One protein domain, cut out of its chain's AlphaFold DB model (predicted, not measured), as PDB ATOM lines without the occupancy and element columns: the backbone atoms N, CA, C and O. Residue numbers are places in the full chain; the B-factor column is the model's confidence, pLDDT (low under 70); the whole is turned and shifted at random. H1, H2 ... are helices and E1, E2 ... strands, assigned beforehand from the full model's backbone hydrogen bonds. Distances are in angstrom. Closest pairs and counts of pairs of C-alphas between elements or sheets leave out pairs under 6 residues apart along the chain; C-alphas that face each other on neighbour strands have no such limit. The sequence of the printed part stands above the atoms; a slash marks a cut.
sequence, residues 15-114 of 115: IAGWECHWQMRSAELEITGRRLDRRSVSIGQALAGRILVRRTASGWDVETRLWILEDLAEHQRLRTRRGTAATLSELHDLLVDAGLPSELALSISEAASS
ATOM      1  N   ILE A  15      -3.560 -53.048 241.582       92.50
ATOM      2  CA  ILE A  15      -2.240 -52.458 241.870       92.50
ATOM      3  C   ILE A  15      -1.597 -53.200 243.037       92.50
ATOM      4  O   ILE A  15      -2.184 -53.277 244.110       92.50
ATOM      5  N   ALA A  16      -0.386 -53.735 242.854       89.00
ATOM      6  CA  ALA A  16       0.353 -54.445 243.907       89.00
ATOM      7  C   ALA A  16      -0.496 -55.503 244.649       89.00
ATOM      8  O   ALA A  16      -0.479 -55.607 245.878       89.00
ATOM      9  N   GLY A  17      -1.297 -56.270 243.901       91.19
ATOM     10  CA  GLY A  17      -2.190 -57.288 244.455       91.19
ATOM     11  C   GLY A  17      -3.378 -56.731 245.246       91.19
ATOM     12  O   GLY A  17      -3.961 -57.465 246.041       91.19
ATOM     13  N   TRP A  18      -3.730 -55.454 245.079       94.75
ATOM     14  CA  TRP A  18      -4.995 -54.876 245.533       94.75
ATOM     15  C   TRP A  18      -5.983 -54.762 244.392       94.75
ATOM     16  O   TRP A  18      -5.637 -54.223 243.353       94.75
ATOM     17  N   GLU A  19      -7.225 -55.156 244.638       96.06
ATOM     18  CA  GLU A  19      -8.378 -54.774 243.832       96.06
ATOM     19  C   GLU A  19      -8.914 -53.425 244.334       96.06
ATOM     20  O   GLU A  19      -9.266 -53.282 245.512       96.06
ATOM     21  N   CYS A  20      -8.965 -52.436 243.444       95.19
ATOM     22  CA  CYS A  20      -9.287 -51.046 243.737       95.19
ATOM     23  C   CYS A  20     -10.524 -50.576 242.964       95.19
ATOM     24  O   CYS A  20     -10.648 -50.753 241.749       95.19
ATOM     25  N   HIS A  21     -11.414 -49.892 243.675       95.19
ATOM     26  CA  HIS A  21     -12.520 -49.129 243.124       95.19
ATOM     27  C   HIS A  21     -12.292 -47.641 243.389       95.19
ATOM     28  O   HIS A  21     -12.206 -47.206 244.541       95.19
ATOM     29  N   TRP A  22     -12.210 -46.878 242.303       93.88
ATOM     30  CA  TRP A  22     -11.889 -45.457 242.305       93.88
ATOM     31  C   TRP A  22     -13.141 -44.631 242.047       93.88
ATOM     32  O   TRP A  22     -13.900 -44.912 241.118       93.88
ATOM     33  N   GLN A  23     -13.331 -43.575 242.825       93.12
ATOM     34  CA  GLN A  23     -14.370 -42.582 242.602       93.12
ATOM     35  C   GLN A  23     -13.733 -41.201 242.665       93.12
ATOM     36  O   GLN A  23     -13.139 -40.834 243.672       93.12
ATOM     37  N   MET A  24     -13.859 -40.433 241.586       90.44
ATOM     38  CA  MET A  24     -13.345 -39.069 241.521       90.44
ATOM     39  C   MET A  24     -14.510 -38.085 241.416       90.44
ATOM     40  O   MET A  24     -15.477 -38.310 240.684       90.44
ATOM     41  N   ARG A  25     -14.422 -36.999 242.178       88.69
ATOM     42  CA  ARG A  25     -15.303 -35.824 242.153       88.69
ATOM     43  C   ARG A  25     -14.420 -34.577 242.035       88.69
ATOM     44  O   ARG A  25     -13.205 -34.683 242.144       88.69
ATOM     45  N   SER A  26     -15.010 -33.396 241.835       82.69
ATOM     46  CA  SER A  26     -14.270 -32.187 241.415       82.69
ATOM     47  C   SER A  26     -13.076 -31.773 242.287       82.69
ATOM     48  O   SER A  26     -12.247 -31.017 241.812       82.69
ATOM     49  N   ALA A  27     -13.010 -32.199 243.549       92.25
ATOM     50  CA  ALA A  27     -11.885 -31.941 244.453       92.25
ATOM     51  C   ALA A  27     -11.643 -33.119 245.414       92.25
ATOM     52  O   ALA A  27     -11.051 -32.953 246.477       92.25
ATOM     53  N   GLU A  28     -12.158 -34.305 245.085       95.25
ATOM     54  CA  GLU A  28     -12.096 -35.473 245.956       95.25
ATOM     55  C   GLU A  28     -11.798 -36.741 245.159       95.25
ATOM     56  O   GLU A  28     -12.405 -36.998 244.120       95.25
ATOM     57  N   LEU A  29     -10.887 -37.547 245.689       95.94
ATOM     58  CA  LEU A  29     -10.591 -38.894 245.238       95.94
ATOM     59  C   LEU A  29     -10.885 -39.860 246.385       95.94
ATOM     60  O   LEU A  29     -10.270 -39.789 247.449       95.94
ATOM     61  N   GLU A  30     -11.811 -40.779 246.157       96.94
ATOM     62  CA  GLU A  30     -12.091 -41.887 247.055       96.94
ATOM     63  C   GLU A  30     -11.613 -43.198 246.432       96.94
ATOM     64  O   GLU A  30     -11.907 -43.512 245.276       96.94
ATOM     65  N   ILE A  31     -10.895 -43.980 247.230       96.06
ATOM     66  CA  ILE A  31     -10.452 -45.321 246.889       96.06
ATOM     67  C   ILE A  31     -11.016 -46.273 247.924       96.06
ATOM     68  O   ILE A  31     -10.815 -46.100 249.126       96.06
ATOM     69  N   THR A  32     -11.693 -47.310 247.458       97.25
ATOM     70  CA  THR A  32     -12.056 -48.465 248.281       97.25
ATOM     71  C   THR A  32     -11.434 -49.702 247.671       97.25
ATOM     72  O   THR A  32     -11.355 -49.823 246.451       97.25
ATOM     73  N   GLY A  33     -10.938 -50.616 248.494       95.62
ATOM     74  CA  GLY A  33     -10.269 -51.788 247.950       95.62
ATOM     75  C   GLY A  33      -9.873 -52.818 248.985       95.62
ATOM     76  O   GLY A  33     -10.087 -52.642 250.190       95.62
ATOM     77  N   ARG A  34      -9.291 -53.902 248.482       96.19
ATOM     78  CA  ARG A  34      -8.787 -55.023 249.277       96.19
ATOM     79  C   ARG A  34      -7.626 -55.723 248.585       96.19
ATOM     80  O   ARG A  34      -7.581 -55.779 247.360       96.19
ATOM     81  N   ARG A  35      -6.742 -56.330 249.370       93.50
ATOM     82  CA  ARG A  35      -5.760 -57.316 248.906       93.50
ATOM     83  C   ARG A  35      -6.481 -58.527 248.308       93.50
ATOM     84  O   ARG A  35      -7.439 -59.039 248.892       93.50
ATOM     85  N   LEU A  36      -5.985 -58.996 247.168       92.44
ATOM     86  CA  LEU A  36      -6.400 -60.233 246.508       92.44
ATOM     87  C   LEU A  36      -5.782 -61.456 247.190       92.44
ATOM     88  O   LEU A  36      -6.482 -62.430 247.459       92.44
ATOM     89  N   ASP A  37      -4.493 -61.375 247.525       88.62
ATOM     90  CA  ASP A  37      -3.781 -62.392 248.292       88.62
ATOM     91  C   ASP A  37      -3.429 -61.863 249.686       88.62
ATOM     92  O   ASP A  37      -2.739 -60.858 249.844       88.62
ATOM     93  N   ARG A  38      -3.932 -62.549 250.714       81.38
ATOM     94  CA  ARG A  38      -3.708 -62.195 252.121       81.38
ATOM     95  C   ARG A  38      -2.421 -62.798 252.681       81.38
ATOM     96  O   ARG A  38      -1.910 -62.286 253.669       81.38
ATOM     97  N   ARG A  39      -1.897 -63.863 252.066       79.75
ATOM     98  CA  ARG A  39      -0.738 -64.613 252.582       79.75
ATOM     99  C   ARG A  39       0.588 -63.895 252.353       79.75
ATOM    100  O   ARG A  39       1.561 -64.184 253.037       79.75
ATOM    101  N   SER A  40       0.622 -62.961 251.408       77.25
ATOM    102  CA  SER A  40       1.792 -62.139 251.080       77.25
ATOM    103  C   SER A  40       1.889 -60.844 251.900       77.25
ATOM    104  O   SER A  40       2.731 -59.995 251.610       77.25
ATOM    105  N   VAL A  41       1.037 -60.664 252.915       82.56
ATOM    106  CA  VAL A  41       0.921 -59.407 253.667       82.56
ATOM    107  C   VAL A  41       1.764 -59.447 254.936       82.56
ATOM    108  O   VAL A  41       1.646 -60.356 255.752       82.56
ATOM    109  N   SER A  42       2.598 -58.424 255.119       88.38
ATOM    110  CA  SER A  42       3.406 -58.256 256.330       88.38
ATOM    111  C   SER A  42       2.611 -57.592 257.454       88.38
ATOM    112  O   SER A  42       1.706 -56.790 257.204       88.38
ATOM    113  N   ILE A  43       2.985 -57.865 258.708       90.31
ATOM    114  CA  ILE A  43       2.443 -57.156 259.876       90.31
ATOM    115  C   ILE A  43       2.570 -55.641 259.665       90.31
ATOM    116  O   ILE A  43       3.603 -55.141 259.224       90.31
ATOM    117  N   GLY A  44       1.500 -54.910 259.977       88.69
ATOM    118  CA  GLY A  44       1.418 -53.462 259.810       88.69
ATOM    119  C   GLY A  44       0.902 -53.001 258.445       88.69
ATOM    120  O   GLY A  44       0.555 -51.824 258.322       88.69
ATOM    121  N   GLN A  45       0.777 -53.898 257.461       92.62
ATOM    122  CA  GLN A  45       0.201 -53.580 256.155       92.62
ATOM    123  C   GLN A  45      -1.320 -53.738 256.119       92.62
ATOM    124  O   GLN A  45      -1.923 -54.546 256.832       92.62
ATOM    125  N   ALA A  46      -1.941 -52.959 255.241       94.25
ATOM    126  CA  ALA A  46      -3.368 -52.996 255.003       94.25
ATOM    127  C   ALA A  46      -3.793 -54.209 254.161       94.25
ATOM    128  O   ALA A  46      -3.119 -54.625 253.215       94.25
ATOM    129  N   LEU A  47      -4.965 -54.734 254.508       94.94
ATOM    130  CA  LEU A  47      -5.660 -55.833 253.843       94.94
ATOM    131  C   LEU A  47      -6.888 -55.351 253.075       94.94
ATOM    132  O   LEU A  47      -7.260 -55.948 252.071       94.94
ATOM    133  N   ALA A  48      -7.545 -54.307 253.566       96.56
ATOM    134  CA  ALA A  48      -8.688 -53.671 252.930       96.56
ATOM    135  C   ALA A  48      -8.892 -52.283 253.519       96.56
ATOM    136  O   ALA A  48      -8.398 -51.986 254.609       96.56
ATOM    137  N   GLY A  49      -9.660 -51.439 252.844       97.19
ATOM    138  CA  GLY A  49     -10.070 -50.186 253.446       97.19
ATOM    139  C   GLY A  49     -10.603 -49.157 252.477       97.19
ATOM    140  O   GLY A  49     -10.877 -49.436 251.309       97.19
ATOM    141  N   ARG A  50     -10.751 -47.956 253.028       98.12
ATOM    142  CA  ARG A  50     -11.180 -46.747 252.340       98.12
ATOM    143  C   ARG A  50     -10.140 -45.655 252.545       98.12
ATOM    144  O   ARG A  50      -9.689 -45.437 253.672       98.12
ATOM    145  N   ILE A  51      -9.811 -44.955 251.472       98.19
ATOM    146  CA  ILE A  51      -8.933 -43.791 251.445       98.19
ATOM    147  C   ILE A  51      -9.704 -42.653 250.798       98.19
ATOM    148  O   ILE A  51     -10.322 -42.836 249.754       98.19
ATOM    149  N   LEU A  52      -9.674 -41.490 251.431       98.12
ATOM    150  CA  LEU A  52     -10.271 -40.269 250.930       98.12
ATOM    151  C   LEU A  52      -9.191 -39.198 250.860       98.12
ATOM    152  O   LEU A  52      -8.609 -38.857 251.887       98.12
ATOM    153  N   VAL A  53      -8.951 -38.668 249.669       98.00
ATOM    154  CA  VAL A  53      -8.028 -37.563 249.422       98.00
ATOM    155  C   VAL A  53      -8.841 -36.382 248.913       98.00
ATOM    156  O   VAL A  53      -9.563 -36.503 247.927       98.00
ATOM    157  N   ARG A  54      -8.752 -35.239 249.586       98.06
ATOM    158  CA  ARG A  54      -9.477 -34.014 249.235       98.06
ATOM    159  C   ARG A  54      -8.490 -32.901 248.932       98.06
ATOM    160  O   ARG A  54      -7.632 -32.611 249.759       98.06
ATOM    161  N   ARG A  55      -8.618 -32.264 247.770       97.06
ATOM    162  CA  ARG A  55      -7.800 -31.108 247.398       97.06
ATOM    163  C   ARG A  55      -8.186 -29.906 248.257       97.06
ATOM    164  O   ARG A  55      -9.368 -29.604 248.421       97.06
ATOM    165  N   THR A  56      -7.189 -29.207 248.780       96.50
ATOM    166  CA  THR A  56      -7.337 -27.951 249.522       96.50
ATOM    167  C   THR A  56      -6.515 -26.848 248.853       96.50
ATOM    168  O   THR A  56      -5.769 -27.093 247.902       96.50
ATOM    169  N   ALA A  57      -6.638 -25.608 249.339       94.81
ATOM    170  CA  ALA A  57      -5.881 -24.472 248.805       94.81
ATOM    171  C   ALA A  57      -4.354 -24.629 248.956       94.81
ATOM    172  O   ALA A  57      -3.600 -24.026 248.198       94.81
ATOM    173  N   SER A  58      -3.903 -25.428 249.928       94.31
ATOM    174  CA  SER A  58      -2.492 -25.589 250.291       94.31
ATOM    175  C   SER A  58      -1.957 -27.010 250.089       94.31
ATOM    176  O   SER A  58      -0.847 -27.292 250.531       94.31
ATOM    177  N   GLY A  59      -2.727 -27.912 249.471       96.69
ATOM    178  CA  GLY A  59      -2.332 -29.309 249.287       96.69
ATOM    179  C   GLY A  59      -3.521 -30.263 249.322       96.69
ATOM    180  O   GLY A  59      -4.499 -30.060 248.601       96.69
ATOM    181  N   TRP A  60      -3.441 -31.301 250.159       98.25
ATOM    182  CA  TRP A  60      -4.455 -32.343 250.283       98.25
ATOM    183  C   TRP A  60      -4.739 -32.709 251.741       98.25
ATOM    184  O   TRP A  60      -3.819 -32.915 252.532       98.25
ATOM    185  N   ASP A  61      -6.017 -32.876 252.057       98.19
ATOM    186  CA  ASP A  61      -6.479 -33.560 253.260       98.19
ATOM    187  C   ASP A  61      -6.643 -35.048 252.959       98.19
ATOM    188  O   ASP A  61      -7.247 -35.427 251.953       98.19
ATOM    189  N   VAL A  62      -6.173 -35.900 253.863       98.12
ATOM    190  CA  VAL A  62      -6.224 -37.356 253.716       98.12
ATOM    191  C   VAL A  62      -6.945 -37.963 254.908       98.12
ATOM    192  O   VAL A  62      -6.619 -37.677 256.059       98.12
ATOM    193  N   GLU A  63      -7.902 -38.846 254.647       98.38
ATOM    194  CA  GLU A  63      -8.489 -39.736 255.643       98.38
ATOM    195  C   GLU A  63      -8.335 -41.186 255.184       98.38
ATOM    196  O   GLU A  63      -8.749 -41.548 254.084       98.38
ATOM    197  N   THR A  64      -7.783 -42.040 256.043       98.06
ATOM    198  CA  THR A  64      -7.679 -43.479 255.794       98.06
ATOM    199  C   THR A  64      -8.428 -44.255 256.867       98.06
ATOM    200  O   THR A  64      -8.398 -43.912 258.048       98.06
ATOM    201  N   ARG A  65      -9.115 -45.317 256.449       98.31
ATOM    202  CA  ARG A  65      -9.761 -46.315 257.308       98.31
ATOM    203  C   ARG A  65      -9.381 -47.689 256.776       98.31
ATOM    204  O   ARG A  65      -9.998 -48.174 255.828       98.31
ATOM    205  N   LEU A  66      -8.337 -48.276 257.350       97.69
ATOM    206  CA  LEU A  66      -7.685 -49.482 256.843       97.69
ATOM    207  C   LEU A  66      -7.794 -50.619 257.857       97.69
ATOM    208  O   LEU A  66      -7.545 -50.425 259.044       97.69
ATOM    209  N   TRP A  67      -8.129 -51.814 257.388       96.81
ATOM    210  CA  TRP A  67      -7.951 -53.050 258.141       96.81
ATOM    211  C   TRP A  67      -6.502 -53.491 257.999       96.81
ATOM    212  O   TRP A  67      -6.069 -53.830 256.901       96.81
ATOM    213  N   ILE A  68      -5.756 -53.439 259.097       94.62
ATOM    214  CA  ILE A  68      -4.327 -53.741 259.149       94.62
ATOM    215  C   ILE A  68      -4.125 -55.134 259.741       94.62
ATOM    216  O   ILE A  68      -4.788 -55.478 260.722       94.62
ATOM    217  N   LEU A  69      -3.197 -55.903 259.171       93.19
ATOM    218  CA  LEU A  69      -2.698 -57.134 259.779       93.19
ATOM    219  C   LEU A  69      -1.888 -56.789 261.038       93.19
ATOM    220  O   LEU A  69      -0.878 -56.088 260.951       93.19
ATOM    221  N   GLU A  70      -2.339 -57.239 262.203       91.31
ATOM    222  CA  GLU A  70      -1.754 -56.873 263.497       91.31
ATOM    223  C   GLU A  70      -0.666 -57.848 263.957       91.31
ATOM    224  O   GLU A  70       0.336 -57.408 264.517       91.31
ATOM    225  N   ASP A  71      -0.821 -59.145 263.687       88.50
ATOM    226  CA  ASP A  71       0.116 -60.173 264.139       88.50
ATOM    227  C   ASP A  71       0.186 -61.401 263.209       88.50
ATOM    228  O   ASP A  71      -0.495 -61.488 262.186       88.50
ATOM    229  N   LEU A  72       1.048 -62.360 263.576       83.06
ATOM    230  CA  LEU A  72       1.245 -63.622 262.851       83.06
ATOM    231  C   LEU A  72       0.051 -64.586 262.959       83.06
ATOM    232  O   LEU A  72      -0.001 -65.557 262.211       83.06
ATOM    233  N   ALA A  73      -0.889 -64.342 263.877       86.38
ATOM    234  CA  ALA A  73      -2.119 -65.122 264.015       86.38
ATOM    235  C   ALA A  73      -3.245 -64.593 263.106       86.38
ATOM    236  O   ALA A  73      -4.394 -65.017 263.222       86.38
ATOM    237  N   GLU A  74      -2.912 -63.679 262.190       82.88
ATOM    238  CA  GLU A  74      -3.831 -63.033 261.256       82.88
ATOM    239  C   GLU A  74      -4.919 -62.172 261.909       82.88
ATOM    240  O   GLU A  74      -5.945 -61.864 261.284       82.88
ATOM    241  N   HIS A  75      -4.698 -61.712 263.145       88.81
ATOM    242  CA  HIS A  75      -5.598 -60.739 263.747       88.81
ATOM    243  C   HIS A  75      -5.585 -59.428 262.960       88.81
ATOM    244  O   HIS A  75      -4.572 -58.994 262.404       88.81
ATOM    245  N   GLN A  76      -6.759 -58.805 262.886       93.00
ATOM    246  CA  GLN A  76      -6.977 -57.589 262.119       93.00
ATOM    247  C   GLN A  76      -7.452 -56.477 263.027       93.00
ATOM    248  O   GLN A  76      -8.366 -56.659 263.833       93.00
ATOM    249  N   ARG A  77      -6.908 -55.287 262.796       94.69
ATOM    250  CA  ARG A  77      -7.313 -54.086 263.508       94.69
ATOM    251  C   ARG A  77      -7.693 -52.987 262.539       94.69
ATOM    252  O   ARG A  77      -6.968 -52.699 261.588       94.69
ATOM    253  N   LEU A  78      -8.812 -52.322 262.816       97.06
ATOM    254  CA  LEU A  78      -9.166 -51.101 262.109       97.06
ATOM    255  C   LEU A  78      -8.239 -49.966 262.564       97.06
ATOM    256  O   LEU A  78      -8.201 -49.602 263.742       97.06
ATOM    257  N   ARG A  79      -7.508 -49.385 261.619       95.81
ATOM    258  CA  ARG A  79      -6.690 -48.191 261.803       95.81
ATOM    259  C   ARG A  79      -7.316 -47.044 261.025       95.81
ATOM    260  O   ARG A  79      -7.435 -47.103 259.803       95.81
ATOM    261  N   THR A  80      -7.678 -45.994 261.748       97.00
ATOM    262  CA  THR A  80      -8.125 -44.735 261.155       97.00
ATOM    263  C   THR A  80      -7.019 -43.703 261.312       97.00
ATOM    264  O   THR A  80      -6.498 -43.539 262.415       97.00
ATOM    265  N   ARG A  81      -6.663 -42.998 260.238       96.00
ATOM    266  CA  ARG A  81      -5.755 -41.847 260.293       96.00
ATOM    267  C   ARG A  81      -6.335 -40.672 259.521       96.00
ATOM    268  O   ARG A  81      -7.089 -40.847 258.565       96.00
ATOM    269  N   ARG A  82      -5.955 -39.473 259.952       97.62
ATOM    270  CA  ARG A  82      -6.187 -38.215 259.244       97.62
ATOM    271  C   ARG A  82      -4.874 -37.452 259.181       97.62
ATOM    272  O   ARG A  82      -4.118 -37.489 260.149       97.62
ATOM    273  N   GLY A  83      -4.614 -36.792 258.065       97.44
ATOM    274  CA  GLY A  83      -3.395 -36.020 257.859       97.44
ATOM    275  C   GLY A  83      -3.545 -35.020 256.725       97.44
ATOM    276  O   GLY A  83      -4.539 -35.037 256.001       97.44
ATOM    277  N   THR A  84      -2.548 -34.157 256.589       98.06
ATOM    278  CA  THR A  84      -2.454 -33.155 255.527       98.06
ATOM    279  C   THR A  84      -1.116 -33.300 254.823       98.06
ATOM    280  O   THR A  84      -0.103 -33.462 255.498       98.06
ATOM    281  N   ALA A  85      -1.106 -33.192 253.499       97.88
ATOM    282  CA  ALA A  85       0.105 -33.173 252.685       97.88
ATOM    283  C   ALA A  85       0.150 -31.886 251.859       97.88
ATOM    284  O   ALA A  85      -0.836 -31.551 251.205       97.88
ATOM    285  N   ALA A  86       1.277 -31.180 251.863       97.56
ATOM    286  CA  ALA A  86       1.512 -30.019 251.004       97.56
ATOM    287  C   ALA A  86       2.080 -30.424 249.634       97.56
ATOM    288  O   ALA A  86       1.895 -29.717 248.644       97.56
ATOM    289  N   THR A  87       2.749 -31.577 249.562       97.50
ATOM    290  CA  THR A  87       3.368 -32.105 248.339       97.50
ATOM    291  C   THR A  87       2.889 -33.524 248.029       97.50
ATOM    292  O   THR A  87       2.416 -34.246 248.906       97.50
ATOM    293  N   LEU A  88       3.038 -33.963 246.773       96.50
ATOM    294  CA  LEU A  88       2.716 -35.344 246.384       96.50
ATOM    295  C   LEU A  88       3.620 -36.378 247.076       96.50
ATOM    296  O   LEU A  88       3.176 -37.495 247.333       96.50
ATOM    297  N   SER A  89       4.861 -35.997 247.401       97.69
ATOM    298  CA  SER A  89       5.782 -36.843 248.171       97.69
ATOM    299  C   SER A  89       5.275 -37.042 249.596       97.69
ATOM    300  O   SER A  89       5.171 -38.171 250.053       97.69
ATOM    301  N   GLU A  90       4.870 -35.963 250.272       98.25
ATOM    302  CA  GLU A  90       4.269 -36.061 251.608       98.25
ATOM    303  C   GLU A  90       2.979 -36.887 251.593       98.25
ATOM    304  O   GLU A  90       2.738 -37.678 252.504       98.25
ATOM    305  N   LEU A  91       2.156 -36.745 250.547       97.88
ATOM    306  CA  LEU A  91       0.949 -37.550 250.371       97.88
ATOM    307  C   LEU A  91       1.293 -39.041 250.255       97.88
ATOM    308  O   LEU A  91       0.682 -39.861 250.939       97.88
ATOM    309  N   HIS A  92       2.284 -39.383 249.431       98.19
ATOM    310  CA  HIS A  92       2.778 -40.752 249.302       98.19
ATOM    311  C   HIS A  92       3.250 -41.299 250.658       98.19
ATOM    312  O   HIS A  92       2.812 -42.373 251.077       98.19
ATOM    313  N   ASP A  93       4.080 -40.544 251.376       98.00
ATOM    314  CA  ASP A  93       4.677 -40.991 252.636       98.00
ATOM    315  C   ASP A  93       3.618 -41.209 253.725       98.00
ATOM    316  O   ASP A  93       3.654 -42.217 254.435       98.00
ATOM    317  N   LEU A  94       2.606 -40.335 253.805       97.50
ATOM    318  CA  LEU A  94       1.462 -40.512 254.705       97.50
ATOM    319  C   LEU A  94       0.669 -41.792 254.408       97.50
ATOM    320  O   LEU A  94       0.183 -42.450 255.332       97.50
ATOM    321  N   LEU A  95       0.504 -42.146 253.133       97.19
ATOM    322  CA  LEU A  95      -0.228 -43.342 252.714       97.19
ATOM    323  C   LEU A  95       0.559 -44.625 253.014       97.19
ATOM    324  O   LEU A  95      -0.027 -45.606 253.484       97.19
ATOM    325  N   VAL A  96       1.878 -44.606 252.814       96.56
ATOM    326  CA  VAL A  96       2.766 -45.715 253.191       96.56
ATOM    327  C   VAL A  96       2.784 -45.903 254.709       96.56
ATOM    328  O   VAL A  96       2.560 -47.016 255.185       96.56
ATOM    329  N   ASP A  97       2.933 -44.828 255.490       95.50
ATOM    330  CA  ASP A  97       2.883 -44.884 256.962       95.50
ATOM    331  C   ASP A  97       1.496 -45.307 257.499       95.50
ATOM    332  O   ASP A  97       1.357 -45.908 258.576       95.50
ATOM    333  N   ALA A  98       0.425 -45.056 256.738       94.88
ATOM    334  CA  ALA A  98      -0.894 -45.598 257.056       94.88
ATOM    335  C   ALA A  98      -0.954 -47.132 256.910       94.88
ATOM    336  O   ALA A  98      -1.760 -47.764 257.603       94.88
ATOM    337  N   GLY A  99      -0.074 -47.722 256.096       93.81
ATOM    338  CA  GLY A  99       0.063 -49.162 255.869       93.81
ATOM    339  C   GLY A  99      -0.239 -49.604 254.434       93.81
ATOM    340  O   GLY A  99      -0.413 -50.804 254.207       93.81
ATOM    341  N   LEU A 100      -0.356 -48.680 253.472       95.12
ATOM    342  CA  LEU A 100      -0.532 -49.050 252.066       95.12
ATOM    343  C   LEU A 100       0.789 -49.508 251.427       95.12
ATOM    344  O   LEU A 100       1.855 -49.024 251.806       95.12
ATOM    345  N   PRO A 101       0.736 -50.407 250.427       93.75
ATOM    346  CA  PRO A 101       1.881 -50.672 249.557       93.75
ATOM    347  C   PRO A 101       2.342 -49.392 248.853       93.75
ATOM    348  O   PRO A 101       1.505 -48.571 248.472       93.75
ATOM    349  N   SER A 102       3.652 -49.245 248.647       94.56
ATOM    350  CA  SER A 102       4.233 -48.040 248.039       94.56
ATOM    351  C   SER A 102       3.709 -47.796 246.625       94.56
ATOM    352  O   SER A 102       3.402 -46.664 246.276       94.56
ATOM    353  N   GLU A 103       3.494 -48.847 245.836       94.88
ATOM    354  CA  GLU A 103       2.973 -48.738 244.472       94.88
ATOM    355  C   GLU A 103       1.530 -48.216 244.459       94.88
ATOM    356  O   GLU A 103       1.185 -47.355 243.654       94.88
ATOM    357  N   LEU A 104       0.689 -48.692 245.386       94.94
ATOM    358  CA  LEU A 104      -0.677 -48.188 245.529       94.94
ATOM    359  C   LEU A 104      -0.676 -46.744 246.045       94.94
ATOM    360  O   LEU A 104      -1.435 -45.919 245.541       94.94
ATOM    361  N   ALA A 105       0.184 -46.423 247.016       96.50
ATOM    362  CA  ALA A 105       0.352 -45.056 247.503       96.50
ATOM    363  C   ALA A 105       0.784 -44.103 246.377       96.50
ATOM    364  O   ALA A 105       0.216 -43.020 246.250       96.50
ATOM    365  N   LEU A 106       1.720 -44.525 245.521       96.25
ATOM    366  CA  LEU A 106       2.188 -43.753 244.372       96.25
ATOM    367  C   LEU A 106       1.052 -43.484 243.382       96.25
ATOM    368  O   LEU A 106       0.806 -42.328 243.048       96.25
ATOM    369  N   SER A 107       0.305 -44.515 242.976       95.38
ATOM    370  CA  SER A 107      -0.819 -44.335 242.050       95.38
ATOM    371  C   SER A 107      -1.929 -43.450 242.623       95.38
ATOM    372  O   SER A 107      -2.549 -42.691 241.879       95.38
ATOM    373  N   ILE A 108      -2.176 -43.497 243.939       95.56
ATOM    374  CA  ILE A 108      -3.103 -42.566 244.600       95.56
ATOM    375  C   ILE A 108      -2.571 -41.132 244.519       95.56
ATOM    376  O   ILE A 108      -3.333 -40.231 244.170       95.56
ATOM    377  N   SER A 109      -1.289 -40.908 244.816       95.50
ATOM    378  CA  SER A 109      -0.676 -39.578 244.739       95.50
ATOM    379  C   SER A 109      -0.699 -39.012 243.318       95.50
ATOM    380  O   SER A 109      -1.060 -37.853 243.118       95.50
ATOM    381  N   GLU A 110      -0.381 -39.826 242.313       94.19
ATOM    382  CA  GLU A 110      -0.458 -39.436 240.903       94.19
ATOM    383  C   GLU A 110      -1.892 -39.080 240.498       94.19
ATOM    384  O   GLU A 110      -2.118 -38.021 239.913       94.19
ATOM    385  N   ALA A 111      -2.882 -39.891 240.881       93.06
ATOM    386  CA  ALA A 111      -4.291 -39.584 240.637       93.06
ATOM    387  C   ALA A 111      -4.732 -38.284 241.338       93.06
ATOM    388  O   ALA A 111      -5.447 -37.467 240.756       93.06
ATOM    389  N   ALA A 112      -4.267 -38.055 242.569       93.19
ATOM    390  CA  ALA A 112      -4.578 -36.861 243.352       93.19
ATOM    391  C   ALA A 112      -3.975 -35.572 242.768       93.19
ATOM    392  O   ALA A 112      -4.482 -34.485 243.055       93.19
ATOM    393  N   SER A 113      -2.933 -35.671 241.934       92.12
ATOM    394  CA  SER A 113      -2.356 -34.519 241.224       92.12
ATOM    395  C   SER A 113      -3.330 -33.877 240.229       92.12
ATOM    396  O   SER A 113      -3.197 -32.693 239.922       92.12
ATOM    397  N   SER A 114      -4.317 -34.651 239.765       88.31
ATOM    398  CA  SER A 114      -5.334 -34.235 238.794       88.31
ATOM    399  C   SER A 114      -6.622 -33.696 239.435       88.31
ATOM    400  O   SER A 114      -7.561 -33.377 238.706       88.31
TER     401      SER A 114
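Overview. This is residues 15 to 114 of the 115 residues of an uncharacterized protein of Thermomicrobium roseum (strain ATCC 27502 / DSM 5159 / P-2) (UniProt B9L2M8). A twisted sheet of five long strands arches over two short helices, H1 and H2, which pack together on one of its faces; the other face is bare. The sheet curls round H1, which packs on E4 and E5, while H2 packs toward E1, E2 and E3. The printed part has 100 residues, with named elements in the order E1 E2 E3 E4 E5 H1 H2, mixed in class; the sheet, in that same strand order, is a meander, each strand the antiparallel neighbour of the one before, and the helices make a second layer. The whole is compact, with a radius of gyration of the C-alphas of 13.0 A, and spans 44 by 21 by 18 A.

Arrangement. E3, residues 46 to 56, forms hairpins with E2, residues 28 to 35, and E4, residues 59 to 69; N 31 and O 51, and N 52 and O 63, are each 2.8 A apart, within hydrogen-bond range. The edge strands are E1, residues 18 to 25, beside E2 with N 21 and O 32 at 2.8 A, and E5, residues 76 to 85, beside E4 with N 64 and O 81 at 2.9 A. E3 bends by 66 degrees at residue 49, and E4 by 53 degrees at residue 65. H1, residues 88 to 98, and H2, residues 102 to 112, are on the same face of the sheet. The closest C-alphas of H1 and E5 are those of Leu 91 and Ala 85, 5.0 A; of H2 and E2, those of Ala 112 and Leu 29, 6.6 A. H1 and H2 touch, closest at the C-alphas of His 92 and Ala 105, 5.3 A, at a steep tilt of 46 degrees, opposite ways. Every O i to N i+4 pair in H1 and H2 is within hydrogen-bond range.

Along the chain. E1 begins at C-alpha 18 (-4.995, -54.876, 245.533) and is 21.9 A long; E2 is 22.9 A, E3 25.9 A, E4 29.7 A and E5 27.1 A. H1 is 15.2 A; H2, 15.0 A, ends at C-alpha 112 (-4.578, -36.861, 243.352).

Size, cuts and confidence. The C-alphas farthest apart, of Ala 57 and Ala 73, are 43.6 A apart. The printed part has no cut and no long link. No printed residue is under pLDDT 70.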